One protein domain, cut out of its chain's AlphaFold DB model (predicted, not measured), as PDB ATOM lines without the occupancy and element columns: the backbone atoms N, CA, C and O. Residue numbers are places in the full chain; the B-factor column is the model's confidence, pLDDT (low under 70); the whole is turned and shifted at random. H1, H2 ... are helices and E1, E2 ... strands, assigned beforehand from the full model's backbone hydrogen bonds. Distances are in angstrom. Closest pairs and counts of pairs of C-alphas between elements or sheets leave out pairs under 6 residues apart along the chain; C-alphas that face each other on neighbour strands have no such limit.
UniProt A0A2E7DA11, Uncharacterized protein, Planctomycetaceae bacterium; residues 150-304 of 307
ATOM      1  N   THR A 150     -22.652  15.847  40.491       93.25
ATOM      2  CA  THR A 150     -22.430  15.144  39.221       93.25
ATOM      3  C   THR A 150     -23.328  15.703  38.122       93.25
ATOM      4  O   THR A 150     -22.834  16.002  37.038       93.25
ATOM      5  N   HIS A 151     -24.617  15.922  38.393       94.06
ATOM      6  CA  HIS A 151     -25.541  16.458  37.395       94.06
ATOM      7  C   HIS A 151     -25.163  17.881  36.948       94.06
ATOM      8  O   HIS A 151     -25.135  18.170  35.750       94.06
ATOM      9  N   ARG A 152     -24.771  18.758  37.882       93.69
ATOM     10  CA  ARG A 152     -24.247  20.093  37.538       93.69
ATOM     11  C   ARG A 152     -22.985  20.012  36.681       93.69
ATOM     12  O   ARG A 152     -22.834  20.801  35.752       93.69
ATOM     13  N   ASN A 153     -22.084  19.080  36.977       94.88
ATOM     14  CA  ASN A 153     -20.870  18.885  36.183       94.88
ATOM     15  C   ASN A 153     -21.189  18.355  34.780       94.88
ATOM     16  O   ASN A 153     -20.618  18.838  33.807       94.88
ATOM     17  N   ASN A 154     -22.155  17.447  34.665       95.25
ATOM     18  CA  ASN A 154     -22.668  16.940  33.396       95.25
ATOM     19  C   ASN A 154     -23.263  18.059  32.521       95.25
ATOM     20  O   ASN A 154     -22.909  18.177  31.349       95.25
ATOM     21  N   LEU A 155     -24.085  18.944  33.100       95.44
ATOM     22  CA  LEU A 155     -24.606  20.131  32.406       95.44
ATOM     23  C   LEU A 155     -23.484  21.060  31.924       95.44
ATOM     24  O   LEU A 155     -23.527  21.532  30.787       95.44
ATOM     25  N   LYS A 156     -22.459  21.296  32.755       95.62
ATOM     26  CA  LYS A 156     -21.285  22.095  32.368       95.62
ATOM     27  C   LYS A 156     -20.505  21.446  31.227       95.62
ATOM     28  O   LYS A 156     -20.140  22.144  30.289       95.62
ATOM     29  N   ALA A 157     -20.280  20.135  31.285       95.38
ATOM     30  CA  ALA A 157     -19.572  19.394  30.243       95.38
ATOM     31  C   ALA A 157     -20.332  19.434  28.909       95.38
ATOM     32  O   ALA A 157     -19.738  19.717  27.871       95.38
ATOM     33  N   ALA A 158     -21.653  19.240  28.937       96.25
ATOM     34  CA  ALA A 158     -22.497  19.368  27.752       96.25
ATOM     35  C   ALA A 158     -22.493  20.801  27.186       96.25
ATOM     36  O   ALA A 158     -22.389  20.981  25.974       96.25
ATOM     37  N   GLY A 159     -22.549  21.820  28.048       95.50
ATOM     38  CA  GLY A 159     -22.434  23.221  27.637       95.50
ATOM     39  C   GLY A 159     -21.074  23.545  27.012       95.50
ATOM     40  O   GLY A 159     -21.021  24.182  25.965       95.50
ATOM     41  N   LEU A 160     -19.981  23.054  27.599       96.06
ATOM     42  CA  LEU A 160     -18.629  23.216  27.058       96.06
ATOM     43  C   LEU A 160     -18.477  22.537  25.694       96.06
ATOM     44  O   LEU A 160     -17.888  23.118  24.790       96.06
ATOM     45  N   ALA A 161     -19.064  21.356  25.513       96.00
ATOM     46  CA  ALA A 161     -19.067  20.677  24.222       96.00
ATOM     47  C   ALA A 161     -19.791  21.481  23.128       96.00
ATOM     48  O   ALA A 161     -19.318  21.520  21.994       96.00
ATOM     49  N   LEU A 162     -20.899  22.156  23.460       95.12
ATOM     50  CA  LEU A 162     -21.580  23.068  22.534       95.12
ATOM     51  C   LEU A 162     -20.720  24.289  22.186       95.12
ATOM     52  O   LEU A 162     -20.688  24.684  21.024       95.12
ATOM     53  N   MET A 163     -20.021  24.866  23.169       94.06
ATOM     54  CA  MET A 163     -19.122  26.004  22.945       94.06
ATOM     55  C   MET A 163     -17.933  25.614  22.063       94.06
ATOM     56  O   MET A 163     -17.661  26.303  21.092       94.06
ATOM     57  N   ASN A 164     -17.293  24.472  22.327       94.25
ATOM     58  CA  ASN A 164     -16.179  23.985  21.506       94.25
ATOM     59  C   ASN A 164     -16.621  23.659  20.068       94.25
ATOM     60  O   ASN A 164     -15.867  23.871  19.115       94.25
ATOM     61  N   PHE A 165     -17.844  23.142  19.900       93.00
ATOM     62  CA  PHE A 165     -18.435  22.945  18.578       93.00
ATOM     63  C   PHE A 165     -18.613  24.288  17.861       93.00
ATOM     64  O   PHE A 165     -18.182  24.428  16.720       93.00
ATOM     65  N   GLU A 166     -19.208  25.283  18.522       92.62
ATOM     66  CA  GLU A 166     -19.412  26.608  17.926       92.62
ATOM     67  C   GLU A 166     -18.098  27.312  17.597       92.62
ATOM     68  O   GLU A 166     -17.986  27.866  16.511       92.62
ATOM     69  N   GLU A 167     -17.082  27.197  18.449       92.19
ATOM     70  CA  GLU A 167     -15.740  27.726  18.187       92.19
ATOM     71  C   GLU A 167     -15.109  27.090  16.938       92.19
ATOM     72  O   GLU A 167     -14.459  27.770  16.148       92.19
ATOM     73  N   THR A 168     -15.327  25.789  16.725       90.19
ATOM     74  CA  THR A 168     -14.755  25.064  15.577       90.19
ATOM     75  C   THR A 168     -15.514  25.331  14.275       90.19
ATOM     76  O   THR A 168     -14.904  25.399  13.208       90.19
ATOM     77  N   PHE A 169     -16.844  25.441  14.338       87.88
ATOM     78  CA  PHE A 169     -17.715  25.494  13.156       87.88
ATOM     79  C   PHE A 169     -18.361  26.864  12.912       87.88
ATOM     80  O   PHE A 169     -19.133  27.013  11.962       87.88
ATOM     81  N   GLU A 170     -18.067  27.853  13.759       89.62
ATOM     82  CA  GLU A 170     -18.679  29.190  13.773       89.62
ATOM     83  C   GLU A 170     -20.217  29.143  13.773       89.62
ATOM     84  O   GLU A 170     -20.892  29.982  13.169       89.62
ATOM     85  N   THR A 171     -20.790  28.100  14.376       90.69
ATOM     86  CA  THR A 171     -22.233  27.916  14.519       90.69
ATOM     87  C   THR A 171     -22.545  26.848  15.562       90.69
ATOM     88  O   THR A 171     -21.831  25.854  15.684       90.69
ATOM     89  N   LEU A 172     -23.637  27.022  16.302       92.56
ATOM     90  CA  LEU A 172     -24.173  25.980  17.165       92.56
ATOM     91  C   LEU A 172     -24.646  24.774  16.335       92.56
ATOM     92  O   LEU A 172     -25.110  24.927  15.197       92.56
ATOM     93  N   PRO A 173     -24.574  23.556  16.898       93.12
ATOM     94  CA  PRO A 173     -25.142  22.395  16.234       93.12
ATOM     95  C   PRO A 173     -26.672  22.532  16.181       93.12
ATOM     96  O   PRO A 173     -27.276  23.127  17.075       93.12
ATOM     97  N   PRO A 174     -27.348  21.948  15.183       93.38
ATOM     98  CA  PRO A 174     -28.796  21.822  15.213       93.38
ATOM     99  C   PRO A 174     -29.236  20.892  16.355       93.38
ATOM    100  O   PRO A 174     -28.493  20.013  16.794       93.38
ATOM    101  N   GLY A 175     -30.490  21.028  16.794       93.06
ATOM    102  CA  GLY A 175     -31.106  20.124  17.778       93.06
ATOM    103  C   GLY A 175     -31.233  18.697  17.264       93.06
ATOM    104  O   GLY A 175     -31.121  17.733  18.028       93.06
ATOM    105  N   GLY A 176     -31.380  18.569  15.947       93.81
ATOM    106  CA  GLY A 176     -31.213  17.313  15.250       93.81
ATOM    107  C   GLY A 176     -31.283  17.459  13.739       93.81
ATOM    108  O   GLY A 176     -31.388  18.556  13.195       93.81
ATOM    109  N   THR A 177     -31.229  16.331  13.048       92.25
ATOM    110  CA  THR A 177     -31.143  16.274  11.592       92.25
ATOM    111  C   THR A 177     -32.219  15.347  11.038       92.25
ATOM    112  O   THR A 177     -32.670  14.404  11.699       92.25
ATOM    113  N   MET A 178     -32.677  15.628   9.822       92.62
ATOM    114  CA  MET A 178     -33.642  14.795   9.112       92.62
ATOM    115  C   MET A 178     -33.361  14.764   7.610       92.62
ATOM    116  O   MET A 178     -32.717  15.660   7.062       92.62
ATOM    117  N   THR A 179     -33.876  13.745   6.930       89.19
ATOM    118  CA  THR A 179     -33.912  13.724   5.464       89.19
ATOM    119  C   THR A 179     -34.954  14.712   4.932       89.19
ATOM    120  O   THR A 179     -35.846  15.150   5.664       89.19
ATOM    121  N   HIS A 180     -34.899  15.026   3.633       86.06
ATOM    122  CA  HIS A 180     -35.935  15.829   2.965       86.06
ATOM    123  C   HIS A 180     -37.345  15.246   3.120       86.06
ATOM    124  O   HIS A 180     -38.293  16.003   3.334       86.06
ATOM    125  N   ASP A 181     -37.450  13.914   3.131       87.56
ATOM    126  CA  ASP A 181     -38.692  13.157   3.351       87.56
ATOM    127  C   ASP A 181     -39.152  13.130   4.825       87.56
ATOM    128  O   ASP A 181     -40.129  12.463   5.163       87.56
ATOM    129  N   GLY A 182     -38.430  13.795   5.733       89.19
ATOM    130  CA  GLY A 182     -38.771  13.876   7.155       89.19
ATOM    131  C   GLY A 182     -38.328  12.677   7.998       89.19
ATOM    132  O   GLY A 182     -38.745  12.555   9.151       89.19
ATOM    133  N   LYS A 183     -37.472  11.785   7.478       91.81
ATOM    134  CA  LYS A 183     -36.913  10.699   8.300       91.81
ATOM    135  C   LYS A 183     -35.913  11.278   9.288       91.81
ATOM    136  O   LYS A 183     -34.944  11.919   8.897       91.81
ATOM    137  N   LEU A 184     -36.152  11.021  10.568       94.06
ATOM    138  CA  LEU A 184     -35.312  11.473  11.670       94.06
ATOM    139  C   LEU A 184     -33.954  10.767  11.643       94.06
ATOM    140  O   LEU A 184     -33.889   9.545  11.791       94.06
ATOM    141  N   LEU A 185     -32.895  11.555  11.475       93.50
ATOM    142  CA  LEU A 185     -31.510  11.103  11.459       93.50
ATOM    143  C   LEU A 185     -30.947  11.188  12.873       93.50
ATOM    144  O   LEU A 185     -31.227  10.282  13.644       93.50
ATOM    145  N   HIS A 186     -30.249  12.257  13.257       93.69
ATOM    146  CA  HIS A 186     -29.463  12.308  14.493       93.69
ATOM    147  C   HIS A 186     -29.810  13.497  15.390       93.69
ATOM    148  O   HIS A 186     -30.140  14.564  14.890       93.69
ATOM    149  N   GLY A 187     -29.757  13.322  16.712       94.12
ATOM    150  CA  GLY A 187     -29.882  14.419  17.680       94.12
ATOM    151  C   GLY A 187     -28.565  15.134  17.967       94.12
ATOM    152  O   GLY A 187     -27.489  14.605  17.699       94.12
ATOM    153  N   TRP A 188     -28.651  16.319  18.568       94.25
ATOM    154  CA  TRP A 188     -27.492  17.152  18.898       94.25
ATOM    155  C   TRP A 188     -26.355  16.443  19.666       94.25
ATOM    156  O   TRP A 188     -25.203  16.763  19.367       94.25
ATOM    157  N   PRO A 189     -26.576  15.465  20.583       95.12
ATOM    158  CA  PRO A 189     -25.463  14.925  21.361       95.12
ATOM    159  C   PRO A 189     -24.436  14.174  20.523       95.12
ATOM    160  O   PRO A 189     -23.247  14.250  20.817       95.12
ATOM    161  N   ILE A 190     -24.870  13.473  19.465       93.38
ATOM    162  CA  ILE A 190     -23.909  12.807  18.584       93.38
ATOM    163  C   ILE A 190     -23.138  13.825  17.747       93.38
ATOM    164  O   ILE A 190     -22.008  13.543  17.389       93.38
ATOM    165  N   LEU A 191     -23.689  15.010  17.462       91.62
ATOM    166  CA  LEU A 191     -22.997  16.041  16.679       91.62
ATOM    167  C   LEU A 191     -21.819  16.638  17.460       91.62
ATOM    168  O   LEU A 191     -20.770  16.905  16.886       91.62
ATOM    169  N   VAL A 192     -21.962  16.758  18.783       93.12
ATOM    170  CA  VAL A 192     -20.903  17.243  19.687       93.12
ATOM    171  C   VAL A 192     -20.089  16.131  20.351       93.12
ATOM    172  O   VAL A 192     -19.250  16.405  21.205       93.12
ATOM    173  N   ALA A 193     -20.308  14.875  19.957       91.50
ATOM    174  CA  ALA A 193     -19.640  13.706  20.525       91.50
ATOM    175  C   ALA A 193     -18.102  13.815  20.627       91.50
ATOM    176  O   ALA A 193     -17.580  13.436  21.681       91.50
ATOM    177  N   PRO A 194     -17.371  14.387  19.641       89.12
ATOM    178  CA  PRO A 194     -15.921  14.562  19.749       89.12
ATOM    179  C   PRO A 194     -15.490  15.391  20.968       89.12
ATOM    180  O   PRO A 194     -14.452  15.116  21.564       89.12
ATOM    181  N   TYR A 195     -16.314  16.352  21.393       92.69
ATOM    182  CA  TYR A 195     -16.056  17.213  22.553       92.69
ATOM    183  C   TYR A 195     -16.577  16.629  23.874       92.69
ATOM    184  O   TYR A 195     -16.315  17.180  24.939       92.69
ATOM    185  N   LEU A 196     -17.300  15.508  23.811       89.25
ATOM    186  CA  LEU A 196     -17.758  14.728  24.963       89.25
ATOM    187  C   LEU A 196     -16.920  13.455  25.176       89.25
ATOM    188  O   LEU A 196     -17.294  12.607  25.983       89.25
ATOM    189  N   SER A 197     -15.814  13.304  24.436       84.69
ATOM    190  CA  SER A 197     -14.975  12.095  24.431       84.69
ATOM    191  C   SER A 197     -15.746  10.820  24.061       84.69
ATOM    192  O   SER A 197     -15.414   9.723  24.511       84.69
ATOM    193  N   ILE A 198     -16.779  10.957  23.227       86.38
ATOM    194  CA  ILE A 198     -17.576   9.845  22.707       86.38
ATOM    195  C   ILE A 198     -17.066   9.514  21.306       86.38
ATOM    196  O   ILE A 198     -17.010  10.387  20.438       86.38
ATOM    197  N   SER A 199     -16.739   8.245  21.062       86.06
ATOM    198  CA  SER A 199     -16.397   7.793  19.714       86.06
ATOM    199  C   SER A 199     -17.635   7.798  18.815       86.06
ATOM    200  O   SER A 199     -18.674   7.239  19.164       86.06
ATOM    201  N   GLN A 200     -17.511   8.409  17.637       87.75
ATOM    202  CA  GLN A 200     -18.510   8.340  16.562       87.75
ATOM    203  C   GLN A 200     -18.248   7.165  15.601       87.75
ATOM    204  O   GLN A 200     -18.879   7.069  14.548       87.75
ATOM    205  N   GLU A 201     -17.300   6.283  15.920       87.19
ATOM    206  CA  GLU A 201     -16.919   5.169  15.056       87.19
ATOM    207  C   GLU A 201     -18.110   4.239  14.768       87.19
ATOM    208  O   GLU A 201     -18.829   3.802  15.667       87.19
ATOM    209  N   GLY A 202     -18.327   3.941  13.486       85.69
ATOM    210  CA  GLY A 202     -19.424   3.079  13.041       85.69
ATOM    211  C   GLY A 202     -20.799   3.754  12.971       85.69
ATOM    212  O   GLY A 202     -21.781   3.059  12.695       85.69
ATOM    213  N   ILE A 203     -20.889   5.072  13.185       89.50
ATOM    214  CA  ILE A 203     -22.100   5.843  12.883       89.50
ATOM    215  C   ILE A 203     -22.168   6.174  11.392       89.50
ATOM    216  O   ILE A 203     -21.258   6.769  10.823       89.50
ATOM    217  N   ASP A 204     -23.298   5.829  10.780       90.38
ATOM    218  CA  ASP A 204     -23.689   6.288   9.453       90.38
ATOM    219  C   ASP A 204     -24.674   7.456   9.592       90.38
ATOM    220  O   ASP A 204     -25.856   7.252   9.882       90.38
ATOM    221  N   PHE A 205     -24.191   8.679   9.361       88.69
ATOM    222  CA  PHE A 205     -24.988   9.906   9.478       88.69
ATOM    223  C   PHE A 205     -26.131  10.027   8.458       88.69
ATOM    224  O   PHE A 205     -27.006  10.884   8.605       88.69
ATOM    225  N   THR A 206     -26.145   9.176   7.429       86.75
ATOM    226  CA  THR A 206     -27.200   9.146   6.407       86.75
ATOM    227  C   THR A 206     -28.359   8.223   6.782       86.75
ATOM    228  O   THR A 206     -29.427   8.279   6.163       86.75
ATOM    229  N   MET A 207     -28.178   7.395   7.815       90.44
ATOM    230  CA  MET A 207     -29.186   6.463   8.302       90.44
ATOM    231  C   MET A 207     -29.901   6.987   9.556       90.44
ATOM    232  O   MET A 207     -29.307   7.681  10.376       90.44
ATOM    233  N   PRO A 208     -31.176   6.619   9.781       93.56
ATOM    234  CA  PRO A 208     -31.868   6.959  11.020       93.56
ATOM    235  C   PRO A 208     -31.109   6.485  12.263       93.56
ATOM    236  O   PRO A 208     -30.619   5.353  12.300       93.56
ATOM    237  N   TRP A 209     -31.068   7.307  13.316       93.50
ATOM    238  CA  TRP A 209     -30.366   6.974  14.564       93.50
ATOM    239  C   TRP A 209     -30.777   5.618  15.157       93.50
ATOM    240  O   TRP A 209     -29.975   4.923  15.771       93.50
ATOM    241  N   ASN A 210     -32.034   5.215  14.984       94.00
ATOM    242  CA  ASN A 210     -32.590   4.004  15.584       94.00
ATOM    243  C   ASN A 210     -32.493   2.752  14.696       94.00
ATOM    244  O   ASN A 210     -33.073   1.726  15.062       94.00
ATOM    245  N   GLN A 211     -31.799   2.813  13.558       94.31
ATOM    246  CA  GLN A 211     -31.598   1.678  12.650       94.31
ATOM    247  C   GLN A 211     -30.167   1.144  12.724       94.31
ATOM    248  O   GLN A 211     -29.264   1.837  13.173       94.31
ATOM    249  N   TYR A 212     -29.947  -0.109  12.327       92.50
ATOM    250  CA  TYR A 212     -28.593  -0.648  12.189       92.50
ATOM    251  C   TYR A 212     -27.851   0.097  11.062       92.50
ATOM    252  O   TYR A 212     -28.473   0.301  10.023       92.50
ATOM    253  N   PRO A 213     -26.571   0.489  11.231       91.44
ATOM    254  CA  PRO A 213     -25.672   0.160  12.349       91.44
ATOM    255  C   PRO A 213     -25.827   1.060  13.589       91.44
ATOM    256  O   PRO A 213     -25.562   0.613  14.706       91.44
ATOM    257  N   ASN A 214     -26.348   2.275  13.415       93.50
ATOM    258  CA  ASN A 214     -26.448   3.330  14.433       93.50
ATOM    259  C   ASN A 214     -27.069   2.884  15.762       93.50
ATOM    260  O   ASN A 214     -26.586   3.234  16.837       93.50
ATOM    261  N   SER A 215     -28.122   2.069  15.697       92.81
ATOM    262  CA  SER A 215     -28.882   1.602  16.860       92.81
ATOM    263  C   SER A 215     -28.039   0.894  17.922       92.81
ATOM    264  O   SER A 215     -28.483   0.824  19.065       92.81
ATOM    265  N   LYS A 216     -26.852   0.380  17.565       91.69
ATOM    266  CA  LYS A 216     -25.916  -0.223  18.516       91.69
ATOM    267  C   LYS A 216     -25.427   0.815  19.530       91.69
ATOM    268  O   LYS A 216     -25.567   0.574  20.719       91.69
ATOM    269  N   LEU A 217     -24.959   1.974  19.062       91.19
ATOM    270  CA  LEU A 217     -24.436   3.033  19.928       91.19
ATOM    271  C   LEU A 217     -25.536   3.629  20.816       91.19
ATOM    272  O   LEU A 217     -25.346   3.830  22.005       91.19
ATOM    273  N   TYR A 218     -26.731   3.859  20.266       91.62
ATOM    274  CA  TYR A 218     -27.834   4.479  21.017       91.62
ATOM    275  C   TYR A 218     -28.512   3.556  22.042       91.62
ATOM    276  O   TYR A 218     -29.449   3.980  22.728       91.62
ATOM    277  N   ARG A 219     -28.082   2.293  22.139       91.88
ATOM    278  CA  ARG A 219     -28.435   1.404  23.254       91.88
ATOM    279  C   ARG A 219     -27.522   1.586  24.456       91.88
ATOM    280  O   ARG A 219     -27.914   1.185  25.545       91.88
ATOM    281  N   ASP A 220     -26.380   2.237  24.283       89.25
ATOM    282  CA  ASP A 220     -25.494   2.559  25.387       89.25
ATOM    283  C   ASP A 220     -25.998   3.821  26.099       89.25
ATOM    284  O   ASP A 220     -26.470   4.788  25.485       89.25
ATOM    285  N   GLY A 221     -25.949   3.788  27.430       88.56
ATOM    286  CA  GLY A 221     -26.220   4.957  28.254       88.56
ATOM    287  C   GLY A 221     -25.082   5.954  28.093       88.56
ATOM    288  O   GLY A 221     -23.922   5.553  28.019       88.56
ATOM    289  N   LEU A 222     -25.406   7.244  28.046       92.00
ATOM    290  CA  LEU A 222     -24.402   8.292  27.931       92.00
ATOM    291  C   LEU A 222     -24.281   9.041  29.266       92.00
ATOM    292  O   LEU A 222     -25.103   9.923  29.516       92.00
ATOM    293  N   PRO A 223     -23.286   8.731  30.128       92.19
ATOM    294  CA  PRO A 223     -23.250   9.223  31.508       92.19
ATOM    295  C   PRO A 223     -23.311  10.746  31.638       92.19
ATOM    296  O   PRO A 223     -23.939  11.250  32.563       92.19
ATOM    297  N   VAL A 224     -22.728  11.481  30.682       94.25
ATOM    298  CA  VAL A 224     -22.751  12.954  30.658       94.25
ATOM    299  C   VAL A 224     -24.153  13.539  30.453       94.25
ATOM    300  O   VAL A 224     -24.383  14.701  30.758       94.25
ATOM    301  N   LEU A 225     -25.122  12.749  29.987       95.06
ATOM    302  CA  LEU A 225     -26.518  13.167  29.840       95.06
ATOM    303  C   LEU A 225     -27.438  12.588  30.916       95.06
ATOM    304  O   LEU A 225     -28.654  12.763  30.838       95.06
ATOM    305  N   ILE A 226     -26.893  11.894  31.916       94.88
ATOM    306  CA  ILE A 226     -27.679  11.274  32.979       94.88
ATOM    307  C   ILE A 226     -27.733  12.173  34.218       94.88
ATOM    308  O   ILE A 226     -26.728  12.756  34.633       94.88
ATOM    309  N   ASN A 227     -28.921  12.275  34.819       94.69
ATOM    310  CA  ASN A 227     -29.074  12.703  36.201       94.69
ATOM    311  C   ASN A 227     -29.198  11.442  37.078       94.69
ATOM    312  O   ASN A 227     -30.249  10.792  37.051       94.69
ATOM    313  N   PRO A 228     -28.168  11.091  37.868       91.06
ATOM    314  CA  PRO A 228     -28.191   9.874  38.675       91.06
ATOM    315  C   PRO A 228     -29.271   9.889  39.772       91.06
ATOM    316  O   PRO A 228     -29.642   8.827  40.264       91.06
ATOM    317  N   ALA A 229     -29.831  11.054  40.121       89.19
ATOM    318  CA  ALA A 229     -30.923  11.155  41.090       89.19
ATOM    319  C   ALA A 229     -32.289  10.684  40.546       89.19
ATOM    320  O   ALA A 229     -33.174  10.366  41.337       89.19
ATOM    321  N   LEU A 230     -32.485  10.637  39.220       88.44
ATOM    322  CA  LEU A 230     -33.789  10.339  38.603       88.44
ATOM    323  C   LEU A 230     -34.004   8.851  38.271       88.44
ATOM    324  O   LEU A 230     -35.139   8.437  38.025       88.44
ATOM    325  N   GLY A 231     -32.942   8.040  38.283       81.00
ATOM    326  CA  GLY A 231     -33.028   6.574  38.256       81.00
ATOM    327  C   GLY A 231     -33.657   5.952  36.999       81.00
ATOM    328  O   GLY A 231     -34.246   4.872  37.093       81.00
ATOM    329  N   ARG A 232     -33.570   6.599  35.828       86.44
ATOM    330  CA  ARG A 232     -34.109   6.080  34.553       86.44
ATOM    331  C   ARG A 232     -33.177   6.343  33.375       86.44
ATOM    332  O   ARG A 232     -33.359   7.293  32.620       86.44
ATOM    333  N   ASP A 233     -32.241   5.427  33.168       92.88
ATOM    334  CA  ASP A 233     -31.183   5.614  32.170       92.88
ATOM    335  C   ASP A 233     -31.521   5.006  30.806       92.88
ATOM    336  O   ASP A 233     -30.889   5.336  29.808       92.88
ATOM    337  N   PHE A 234     -32.540   4.146  30.741       95.25
ATOM    338  CA  PHE A 234     -32.935   3.445  29.522       95.25
ATOM    339  C   PHE A 234     -34.448   3.439  29.336       95.25
ATOM    340  O   PHE A 234     -35.223   3.393  30.295       95.25
ATOM    341  N   ASP A 235     -34.884   3.463  28.079       93.94
ATOM    342  CA  ASP A 235     -36.291   3.301  27.735       93.94
ATOM    343  C   ASP A 235     -36.715   1.821  27.671       93.94
ATOM    344  O   ASP A 235     -35.909   0.897  27.781       93.94
ATOM    345  N   LYS A 236     -38.007   1.572  27.413       93.25
ATOM    346  CA  LYS A 236     -38.563   0.209  27.280       93.25
ATOM    347  C   LYS A 236     -37.941  -0.619  26.143       93.25
ATOM    348  O   LYS A 236     -38.180  -1.819  26.071       93.25
ATOM    349  N   ARG A 237     -37.214   0.014  25.219       91.69
ATOM    350  CA  ARG A 237     -36.548  -0.620  24.072       91.69
ATOM    351  C   ARG A 237     -35.034  -0.746  24.298       91.69
ATOM    352  O   ARG A 237     -34.330  -1.106  23.355       91.69
ATOM    353  N   GLY A 238     -34.548  -0.446  25.506       93.12
ATOM    354  CA  GLY A 238     -33.135  -0.505  25.877       93.12
ATOM    355  C   GLY A 238     -32.287   0.609  25.265       93.12
ATOM    356  O   GLY A 238     -31.093   0.417  25.083       93.12
ATOM    357  N   ARG A 239     -32.887   1.741  24.877       95.00
ATOM    358  CA  ARG A 239     -32.158   2.898  24.332       95.00
ATOM    359  C   ARG A 239     -31.779   3.848  25.458       95.00
ATOM    360  O   ARG A 239     -32.635   4.138  26.295       95.00
ATOM    361  N   GLY A 240     -30.546   4.348  25.449       95.19
ATOM    362  CA  GLY A 240     -30.047   5.277  26.462       95.19
ATOM    363  C   GLY A 240     -30.848   6.578  26.462       95.19
ATOM    364  O   GLY A 240     -30.978   7.228  25.422       95.19
ATOM    365  N   LEU A 241     -31.407   6.948  27.608       96.62
ATOM    366  CA  LEU A 241     -32.180   8.169  27.822       96.62
ATOM    367  C   LEU A 241     -31.271   9.370  28.088       96.62
ATOM    368  O   LEU A 241     -30.128   9.227  28.512       96.62
ATOM    369  N   SER A 242     -31.809  10.561  27.839       95.81
ATOM    370  CA  SER A 242     -31.188  11.830  28.195       95.81
ATOM    371  C   SER A 242     -32.027  12.548  29.244       95.81
ATOM    372  O   SER A 242     -33.225  12.748  29.043       95.81
ATOM    373  N   HIS A 243     -31.381  12.975  30.323       96.44
ATOM    374  CA  HIS A 243     -31.923  13.897  31.324       96.44
ATOM    375  C   HIS A 243     -31.542  15.355  31.026       96.44
ATOM    376  O   HIS A 243     -31.902  16.252  31.779       96.44
ATOM    377  N   ILE A 244     -30.816  15.603  29.931       95.94
ATOM    378  CA  ILE A 244     -30.459  16.939  29.445       95.94
ATOM    379  C   ILE A 244     -31.046  17.117  28.044       95.94
ATOM    380  O   ILE A 244     -30.826  16.288  27.157       95.94
ATOM    381  N   ALA A 245     -31.777  18.204  27.830       96.75
ATOM    382  CA  ALA A 245     -32.359  18.547  26.538       96.75
ATOM    383  C   ALA A 245     -31.928  19.952  26.110       96.75
ATOM    384  O   ALA A 245     -31.782  20.852  26.943       96.75
ATOM    385  N   ALA A 246     -31.740  20.139  24.803       96.50
ATOM    386  CA  ALA A 246     -31.383  21.437  24.245       96.50
ATOM    387  C   ALA A 246     -32.609  22.348  24.084       96.50
ATOM    388  O   ALA A 246     -33.742  21.879  23.986       96.50
ATOM    389  N   ASN A 247     -32.401  23.659  24.065       95.44
ATOM    390  CA  ASN A 247     -33.469  24.639  23.899       95.44
ATOM    391  C   ASN A 247     -34.050  24.582  22.475       95.44
ATOM    392  O   ASN A 247     -33.382  24.945  21.509       95.44
ATOM    393  N   SER A 248     -35.318  24.195  22.338       93.94
ATOM    394  CA  SER A 248     -35.992  24.046  21.040       93.94
ATOM    395  C   SER A 248     -36.076  25.335  20.215       93.94
ATOM    396  O   SER A 248     -36.251  25.262  19.000       93.94
ATOM    397  N   ARG A 249     -35.936  26.509  20.846       92.25
ATOM    398  CA  ARG A 249     -35.947  27.821  20.177       92.25
ATOM    399  C   ARG A 249     -34.610  28.168  19.520       92.25
ATOM    400  O   ARG A 249     -34.591  29.012  18.635       92.25
ATOM    401  N   ILE A 250     -33.520  27.535  19.958       92.31
ATOM    402  CA  ILE A 250     -32.148  27.784  19.478       92.31
ATOM    403  C   ILE A 250     -31.614  26.593  18.675       92.31
ATOM    404  O   ILE A 250     -30.800  26.758  17.777       92.31
ATOM    405  N   PHE A 251     -32.096  25.388  18.967       94.44
ATOM    406  CA  PHE A 251     -31.607  24.142  18.390       94.44
ATOM    407  C   PHE A 251     -32.669  23.531  17.456       94.44
ATOM    408  O   PHE A 251     -33.391  22.614  17.863       94.44
ATOM    409  N   PRO A 252     -32.806  24.014  16.204       92.94
ATOM    410  CA  PRO A 252     -33.808  23.515  15.265       92.94
ATOM    411  C   PRO A 252     -33.458  22.117  14.747       92.94
ATOM    412  O   PRO A 252     -32.297  21.709  14.751       92.94
ATOM    413  N   ILE A 253     -34.458  21.395  14.234       92.69
ATOM    414  CA  ILE A 253     -34.210  20.189  13.437       92.69
ATOM    415  C   ILE A 253     -34.020  20.607  11.977       92.69
ATOM    416  O   ILE A 253     -34.935  21.173  11.377       92.69
ATOM    417  N   VAL A 254     -32.851  20.321  11.407       91.06
ATOM    418  CA  VAL A 254     -32.476  20.750  10.049       91.06
ATOM    419  C   VAL A 254     -32.581  19.613   9.033       91.06
ATOM    420  O   VAL A 254     -32.392  18.440   9.364       91.06
ATOM    421  N   LYS A 255     -32.882  19.956   7.777       88.88
ATOM    422  CA  LYS A 255     -32.900  19.008   6.653       88.88
ATOM    423  C   LYS A 255     -31.512  18.911   6.019       88.88
ATOM    424  O   LYS A 255     -30.909  19.941   5.736       88.88
ATOM    425  N   MET A 256     -31.044  17.689   5.781       84.06
ATOM    426  CA  MET A 256     -29.773  17.410   5.097       84.06
ATOM    427  C   MET A 256     -29.947  17.403   3.576       84.06
ATOM    428  O   MET A 256     -30.948  16.879   3.076       84.06
ATOM    429  N   ASN A 257     -28.975  17.943   2.836       68.19
ATOM    430  CA  ASN A 257     -29.046  18.128   1.382       68.19
ATOM    431  C   ASN A 257     -28.526  16.937   0.557       68.19
ATOM    432  O   ASN A 257     -28.545  16.987  -0.672       68.19
ATOM    433  N   GLY A 258     -28.177  15.819   1.196       59.44
ATOM    434  CA  GLY A 258     -27.930  14.533   0.539       59.44
ATOM    435  C   GLY A 258     -26.523  13.990   0.789       59.44
ATOM    436  O   GLY A 258     -25.870  14.352   1.757       59.44
ATOM    437  N   LYS A 259     -26.058  13.088  -0.090       51.75
ATOM    438  CA  LYS A 259     -24.849  12.245   0.080       51.75
ATOM    439  C   LYS A 259     -23.506  12.983   0.266       51.75
ATOM    440  O   LYS A 259     -22.501  12.312   0.479       51.75
ATOM    441  N   HIS A 260     -23.465  14.310   0.147       48.50
ATOM    442  CA  HIS A 260     -22.240  15.111   0.259       48.50
ATOM    443  C   HIS A 260     -22.017  15.726   1.648       48.50
ATOM    444  O   HIS A 260     -20.927  16.228   1.904       48.50
ATOM    445  N   ASP A 261     -22.971  15.604   2.574       54.44
ATOM    446  CA  ASP A 261     -22.869  16.199   3.918       54.44
ATOM    447  C   ASP A 261     -22.095  15.291   4.905       54.44
ATOM    448  O   ASP A 261     -22.095  15.483   6.119       54.44
ATOM    449  N   ASN A 262     -21.407  14.275   4.374       47.69
ATOM    450  CA  ASN A 262     -20.868  13.146   5.130       47.69
ATOM    451  C   ASN A 262     -19.457  13.380   5.705       47.69
ATOM    452  O   ASN A 262     -18.878  12.447   6.256       47.69
ATOM    453  N   ALA A 263     -18.871  14.573   5.583       45.53
ATOM    454  CA  ALA A 263     -17.519  14.827   6.082       45.53
ATOM    455  C   ALA A 263     -17.454  16.142   6.875       45.53
ATOM    456  O   ALA A 263     -17.313  17.227   6.321       45.53
ATOM    457  N   HIS A 264     -17.576  16.015   8.198       51.12
ATOM    458  CA  HIS A 264     -17.245  17.014   9.228       51.12
ATOM    459  C   HIS A 264     -18.103  18.280   9.339       51.12
ATOM    460  O   HIS A 264     -17.760  19.171  10.101       51.12
ATOM    461  N   PHE A 265     -19.226  18.331   8.624       58.62
ATOM    462  CA  PHE A 265     -20.605  18.443   9.132       58.62
ATOM    463  C   PHE A 265     -21.505  19.098   8.089       58.62
ATOM    464  O   PHE A 265     -22.691  18.809   8.110       58.62
ATOM    465  N   GLY A 266     -20.981  19.923   7.167       63.34
ATOM    466  CA  GLY A 266     -21.767  20.506   6.060       63.34
ATOM    467  C   GLY A 266     -23.106  21.111   6.503       63.34
ATOM    468  O   GLY A 266     -24.051  21.185   5.722       63.34
ATOM    469  N   LEU A 267     -23.208  21.456   7.791       74.31
ATOM    470  CA  LEU A 267     -24.471  21.700   8.455       74.31
ATOM    471  C   LEU A 267     -24.956  23.084   8.037       74.31
ATOM    472  O   LEU A 267     -24.147  24.009   7.918       74.31
ATOM    473  N   PRO A 268     -26.272  23.267   7.853       74.19
ATOM    474  CA  PRO A 268     -26.825  24.603   7.743       74.19
ATOM    475  C   PRO A 268     -26.400  25.428   8.961       74.19
ATOM    476  O   PRO A 268     -26.556  24.967  10.094       74.19
ATOM    477  N   LYS A 269     -25.878  26.641   8.731       81.00
ATOM    478  CA  LYS A 269     -25.595  27.582   9.821       81.00
ATOM    479  C   LYS A 269     -26.888  27.836  10.598       81.00
ATOM    480  O   LYS A 269     -27.925  28.113   9.992       81.00
ATOM    481  N   THR A 270     -26.821  27.704  11.918       85.88
ATOM    482  CA  THR A 270     -27.932  27.999  12.827       85.88
ATOM    483  C   THR A 270     -27.708  29.362  13.485       85.88
ATOM    484  O   THR A 270     -27.879  30.380  12.823       85.88
ATOM    485  N   TYR A 271     -27.287  29.387  14.744       88.88
ATOM    486  CA  TYR A 271     -26.982  30.581  15.523       88.88
ATOM    487  C   TYR A 271     -25.519  30.573  15.945       88.88
ATOM    488  O   TYR A 271     -24.925  29.502  16.105       88.88
ATOM    489  N   ARG A 272     -24.958  31.755  16.181       90.19
ATOM    490  CA  ARG A 272     -23.695  31.912  16.913       90.19
ATOM    491  C   ARG A 272     -23.945  32.409  18.328       90.19
ATOM    492  O   ARG A 272     -24.966  33.038  18.601       90.19
ATOM    493  N   ILE A 273     -23.041  32.107  19.259       87.81
ATOM    494  CA  ILE A 273     -23.246  32.468  20.675       87.81
ATOM    495  C   ILE A 273     -23.255  33.996  20.866       87.81
ATOM    496  O   ILE A 273     -24.028  34.511  21.675       87.81
ATOM    497  N   ASP A 274     -22.449  34.727  20.097       86.38
ATOM    498  CA  ASP A 274     -22.422  36.196  20.084       86.38
ATOM    499  C   ASP A 274     -23.757  36.812  19.625       86.38
ATOM    500  O   ASP A 274     -24.192  37.832  20.163       86.38
ATOM    501  N   GLU A 275     -24.466  36.163  18.703       86.12
ATOM    502  CA  GLU A 275     -25.799  36.581  18.254       86.12
ATOM    503  C   GLU A 275     -26.882  36.388  19.323       86.12
ATOM    504  O   GLU A 275     -27.877  37.124  19.325       86.12
ATOM    505  N   LEU A 276     -26.694  35.416  20.222       85.00
ATOM    506  CA  LEU A 276     -27.626  35.086  21.305       85.00
ATOM    507  C   LEU A 276     -27.449  35.974  22.542       85.00
ATOM    508  O   LEU A 276     -28.393  36.131  23.315       85.00
ATOM    509  N   ASN A 277     -26.265  36.560  22.724       77.25
ATOM    510  CA  ASN A 277     -25.914  37.387  23.878       77.25
ATOM    511  C   ASN A 277     -25.927  38.878  23.509       77.25
ATOM    512  O   ASN A 277     -24.900  39.557  23.513       77.25
ATOM    513  N   LYS A 278     -27.112  39.404  23.175       68.88
ATOM    514  CA  LYS A 278     -27.295  40.846  22.937       68.88
ATOM    515  C   LYS A 278     -27.601  41.560  24.260       68.88
ATOM    516  O   LYS A 278     -28.671  41.365  24.840       68.88
ATOM    517  N   GLY A 279     -26.672  42.407  24.710       68.75
ATOM    518  CA  GLY A 279     -26.789  43.177  25.957       68.75
ATOM    519  C   GLY A 279     -26.663  42.303  27.209       68.75
ATOM    520  O   GLY A 279     -25.886  41.357  27.221       68.75
ATOM    521  N   ASP A 280     -27.462  42.590  28.238       64.06
ATOM    522  CA  ASP A 280     -27.413  41.896  29.539       64.06
ATOM    523  C   ASP A 280     -28.277  40.617  29.591       64.06
ATOM    524  O   ASP A 280     -28.582  40.094  30.664       64.06
ATOM    525  N   SER A 281     -28.739  40.118  28.439       72.12
ATOM    526  CA  SER A 281     -29.616  38.945  28.376       72.12
ATOM    527  C   SER A 281     -28.822  37.635  28.362       72.12
ATOM    528  O   SER A 281     -27.839  37.490  27.639       72.12
ATOM    529  N   HIS A 282     -29.261  36.656  29.161       81.81
ATOM    530  CA  HIS A 282     -28.691  35.308  29.184       81.81
ATOM    531  C   HIS A 282     -29.616  34.319  28.474       81.81
ATOM    532  O   HIS A 282     -30.794  34.194  28.819       81.81
ATOM    533  N   THR A 283     -29.071  33.569  27.515       88.56
ATOM    534  CA  THR A 283     -29.820  32.545  26.778       88.56
ATOM    535  C   THR A 283     -29.573  31.154  27.366       88.56
ATOM    536  O   THR A 283     -28.440  30.690  27.464       88.56
ATOM    537  N   ILE A 284     -30.649  30.450  27.728       91.44
ATOM    538  CA  ILE A 284     -30.581  29.051  28.171       91.44
ATOM    539  C   ILE A 284     -30.333  28.164  26.947       91.44
ATOM    540  O   ILE A 284     -31.193  28.080  26.075       91.44
ATOM    541  N   LEU A 285     -29.193  27.473  26.884       93.81
ATOM    542  CA  LEU A 285     -28.890  26.536  25.790       93.81
ATOM    543  C   LEU A 285     -29.357  25.110  26.095       93.81
ATOM    544  O   LEU A 285     -29.951  24.452  25.244       93.81
ATOM    545  N   LEU A 286     -29.114  24.651  27.320       95.50
ATOM    546  CA  LEU A 286     -29.435  23.312  27.806       95.50
ATOM    547  C   LEU A 286     -30.246  23.412  29.095       95.50
ATOM    548  O   LEU A 286     -30.096  24.363  29.862       95.50
ATOM    549  N   GLY A 287     -31.077  22.413  29.367       93.75
ATOM    550  CA  GLY A 287     -31.694  22.264  30.679       93.75
ATOM    551  C   GLY A 287     -32.016  20.819  31.011       93.75
ATOM    552  O   GLY A 287     -32.026  19.948  30.138       93.75
ATOM    553  N   GLU A 288     -32.270  20.589  32.291       94.12
ATOM    554  CA  GLU A 288     -32.682  19.292  32.802       94.12
ATOM    555  C   GLU A 288     -34.115  18.956  32.362       94.12
ATOM    556  O   GLU A 288     -34.986  19.827  32.296       94.12
ATOM    557  N   VAL A 289     -34.362  17.680  32.071       93.81
ATOM    558  CA  VAL A 289     -35.695  17.115  31.855       93.81
ATOM    559  C   VAL A 289     -35.880  15.888  32.746       93.81
ATOM    560  O   VAL A 289     -35.047  14.987  32.765       93.81
ATOM    561  N   SER A 290     -36.995  15.837  33.477       91.31
ATOM    562  CA  SER A 290     -37.319  14.736  34.402       91.31
ATOM    563  C   SER A 290     -38.474  13.847  33.920       91.31
ATOM    564  O   SER A 290     -38.665  12.717  34.387       91.31
ATOM    565  N   SER A 291     -39.234  14.323  32.932       89.06
ATOM    566  CA  SER A 291     -40.384  13.638  32.343       89.06
ATOM    567  C   SER A 291     -40.298  13.621  30.814       89.06
ATOM    568  O   SER A 291     -39.533  14.372  30.218       89.06
ATOM    569  N   ASN A 292     -41.050  12.713  30.175       89.81
ATOM    570  CA  ASN A 292     -41.040  12.517  28.714       89.81
ATOM    571  C   ASN A 292     -39.622  12.362  28.117       89.81
ATOM    572  O   ASN A 292     -39.346  12.832  27.010       89.81
ATOM    573  N   LEU A 293     -38.738  11.690  28.867       94.38
ATOM    574  CA  LEU A 293     -37.338  11.496  28.512       94.38
ATOM    575  C   LEU A 293     -37.219  10.898  27.108       94.38
ATOM    576  O   LEU A 293     -37.897   9.919  26.765       94.38
ATOM    577  N   LYS A 294     -36.354  11.494  26.292       95.44
ATOM    578  CA  LYS A 294     -36.049  11.000  24.951       95.44
ATOM    579  C   LYS A 294     -34.729  10.242  24.975       95.44
ATOM    580  O   LYS A 294     -33.833  10.608  25.736       95.44
ATOM    581  N   PRO A 295     -34.579   9.209  24.132       96.31
ATOM    582  CA  PRO A 295     -33.270   8.647  23.876       96.31
ATOM    583  C   PRO A 295     -32.315   9.738  23.402       96.31
ATOM    584  O   PRO A 295     -32.720  10.583  22.601       96.31
ATOM    585  N   TRP A 296     -31.068   9.721  23.864       95.00
ATOM    586  CA  TRP A 296     -30.127  10.810  23.584       95.00
ATOM    587  C   TRP A 296     -29.860  11.006  22.083       95.00
ATOM    588  O   TRP A 296     -29.609  12.120  21.636       95.00
ATOM    589  N   GLY A 297     -30.003   9.947  21.281       93.25
ATOM    590  CA  GLY A 297     -29.906  10.010  19.821       93.25
ATOM    591  C   GLY A 297     -31.099  10.590  19.081       93.25
ATOM    592  O   GLY A 297     -31.012  10.819  17.877       93.25
ATOM    593  N   HIS A 298     -32.225  10.791  19.760       95.56
ATOM    594  CA  HIS A 298     -33.454  11.234  19.122       95.56
ATOM    595  C   HIS A 298     -33.319  12.701  18.659       95.56
ATOM    596  O   HIS A 298     -33.034  13.556  19.494       95.56
ATOM    597  N   PRO A 299     -33.609  13.052  17.387       94.44
ATOM    598  CA  PRO A 299     -33.495  14.437  16.894       94.44
ATOM    599  C   PRO A 299     -34.336  15.476  17.638       94.44
ATOM    600  O   PRO A 299     -34.007  16.650  17.679       94.44
ATOM    601  N   ALA A 300     -35.430  15.034  18.251       93.25
ATOM    602  CA  ALA A 300     -36.258  15.850  19.139       93.25
ATOM    603  C   ALA A 300     -35.839  15.787  20.626       93.25
ATOM    604  O   ALA A 300     -36.698  15.923  21.495       93.25
ATOM    605  N   ASN A 301     -34.563  15.538  20.945       95.06
ATOM    606  CA  ASN A 301     -34.021  15.672  22.306       95.06
ATOM    607  C   ASN A 301     -33.837  17.161  22.680       95.06
ATOM    608  O   ASN A 301     -32.734  17.643  22.954       95.06
ATOM    609  N   VAL A 302     -34.949  17.891  22.618       94.56
ATOM    610  CA  VAL A 302     -35.068  19.327  22.854       94.56
ATOM    611  C   VAL A 302     -36.251  19.596  23.786       94.56
ATOM    612  O   VAL A 302     -37.200  18.810  23.833       94.56
ATOM    613  N   ARG A 303     -36.211  20.711  24.516       93.69
ATOM    614  CA  ARG A 303     -37.282  21.184  25.402       93.69
ATOM    615  C   ARG A 303     -37.611  22.643  25.111       93.69
ATOM    616  O   ARG A 303     -36.730  23.400  24.706       93.69
ATOM    617  N   ASP A 304     -38.854  23.047  25.364       91.38
ATOM    618  CA  ASP A 304     -39.165  24.475  25.457       91.38
ATOM    619  C   ASP A 304     -38.561  25.008  26.764       91.38
ATOM    620  O   ASP A 304     -38.868  24.461  27.823       91.38
TER     621      ASP A 304
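What this domain is: This is residues 150 to 304 of the 307 residues of an uncharacterized protein of Planctomycetaceae bacterium (UniProt A0A2E7DA11). This domain has little regular structure: the long helix H1 packs along one side of a body of loops and two small sheets, and residues 277 to 282 stick out. The 155 printed residues include H1 E1 E2 H2 H3 H4 E3 E4 H5 E5, mixed in class; sheet E2 E1 E4 is mixed, E3 E5 antiparallel. It is compact, radius of gyration of the C-alphas 14.8 A, spans 45 by 42 by 26 A.

How they stand to each other: H1, residues 150 to 169, touches H3, 193 to 196, with residues 157 to 165 alone; closest C-alphas, Ala 161 and Tyr 195, 4.9 A. E1, 176 to 178, and E2, 184 to 187, form a hairpin (N 177 to O 186, 2.8 A); E4, 253 to 255, is parallel to E1 (N 178 to O 254, 2.9 A). H2, 188 to 191, only grazes this sheet. E3, 244 to 247, pairs with E5, 286 to 288 (N 245 to O 287, 2.9 A). H4, 214 to 219, and H5, 273 to 276, are apart. Every O i to N i+4 pair is within hydrogen-bond range in H1 and H4.

Where its parts are: H1 runs 28.4 A from C-alpha 150 at (-22.430, 15.144, 39.221) to C-alpha 169 at (-17.715, 25.494, 13.156); the last strand, E5, ends with C-alpha 288 at (-32.682, 19.292, 32.802).

The domain as a whole: The printed part has no cut. H3 to H4, H4 to E3 and E4 to H5 are long links. Residues 257 to 266 and 278 to 280 have pLDDT under 70.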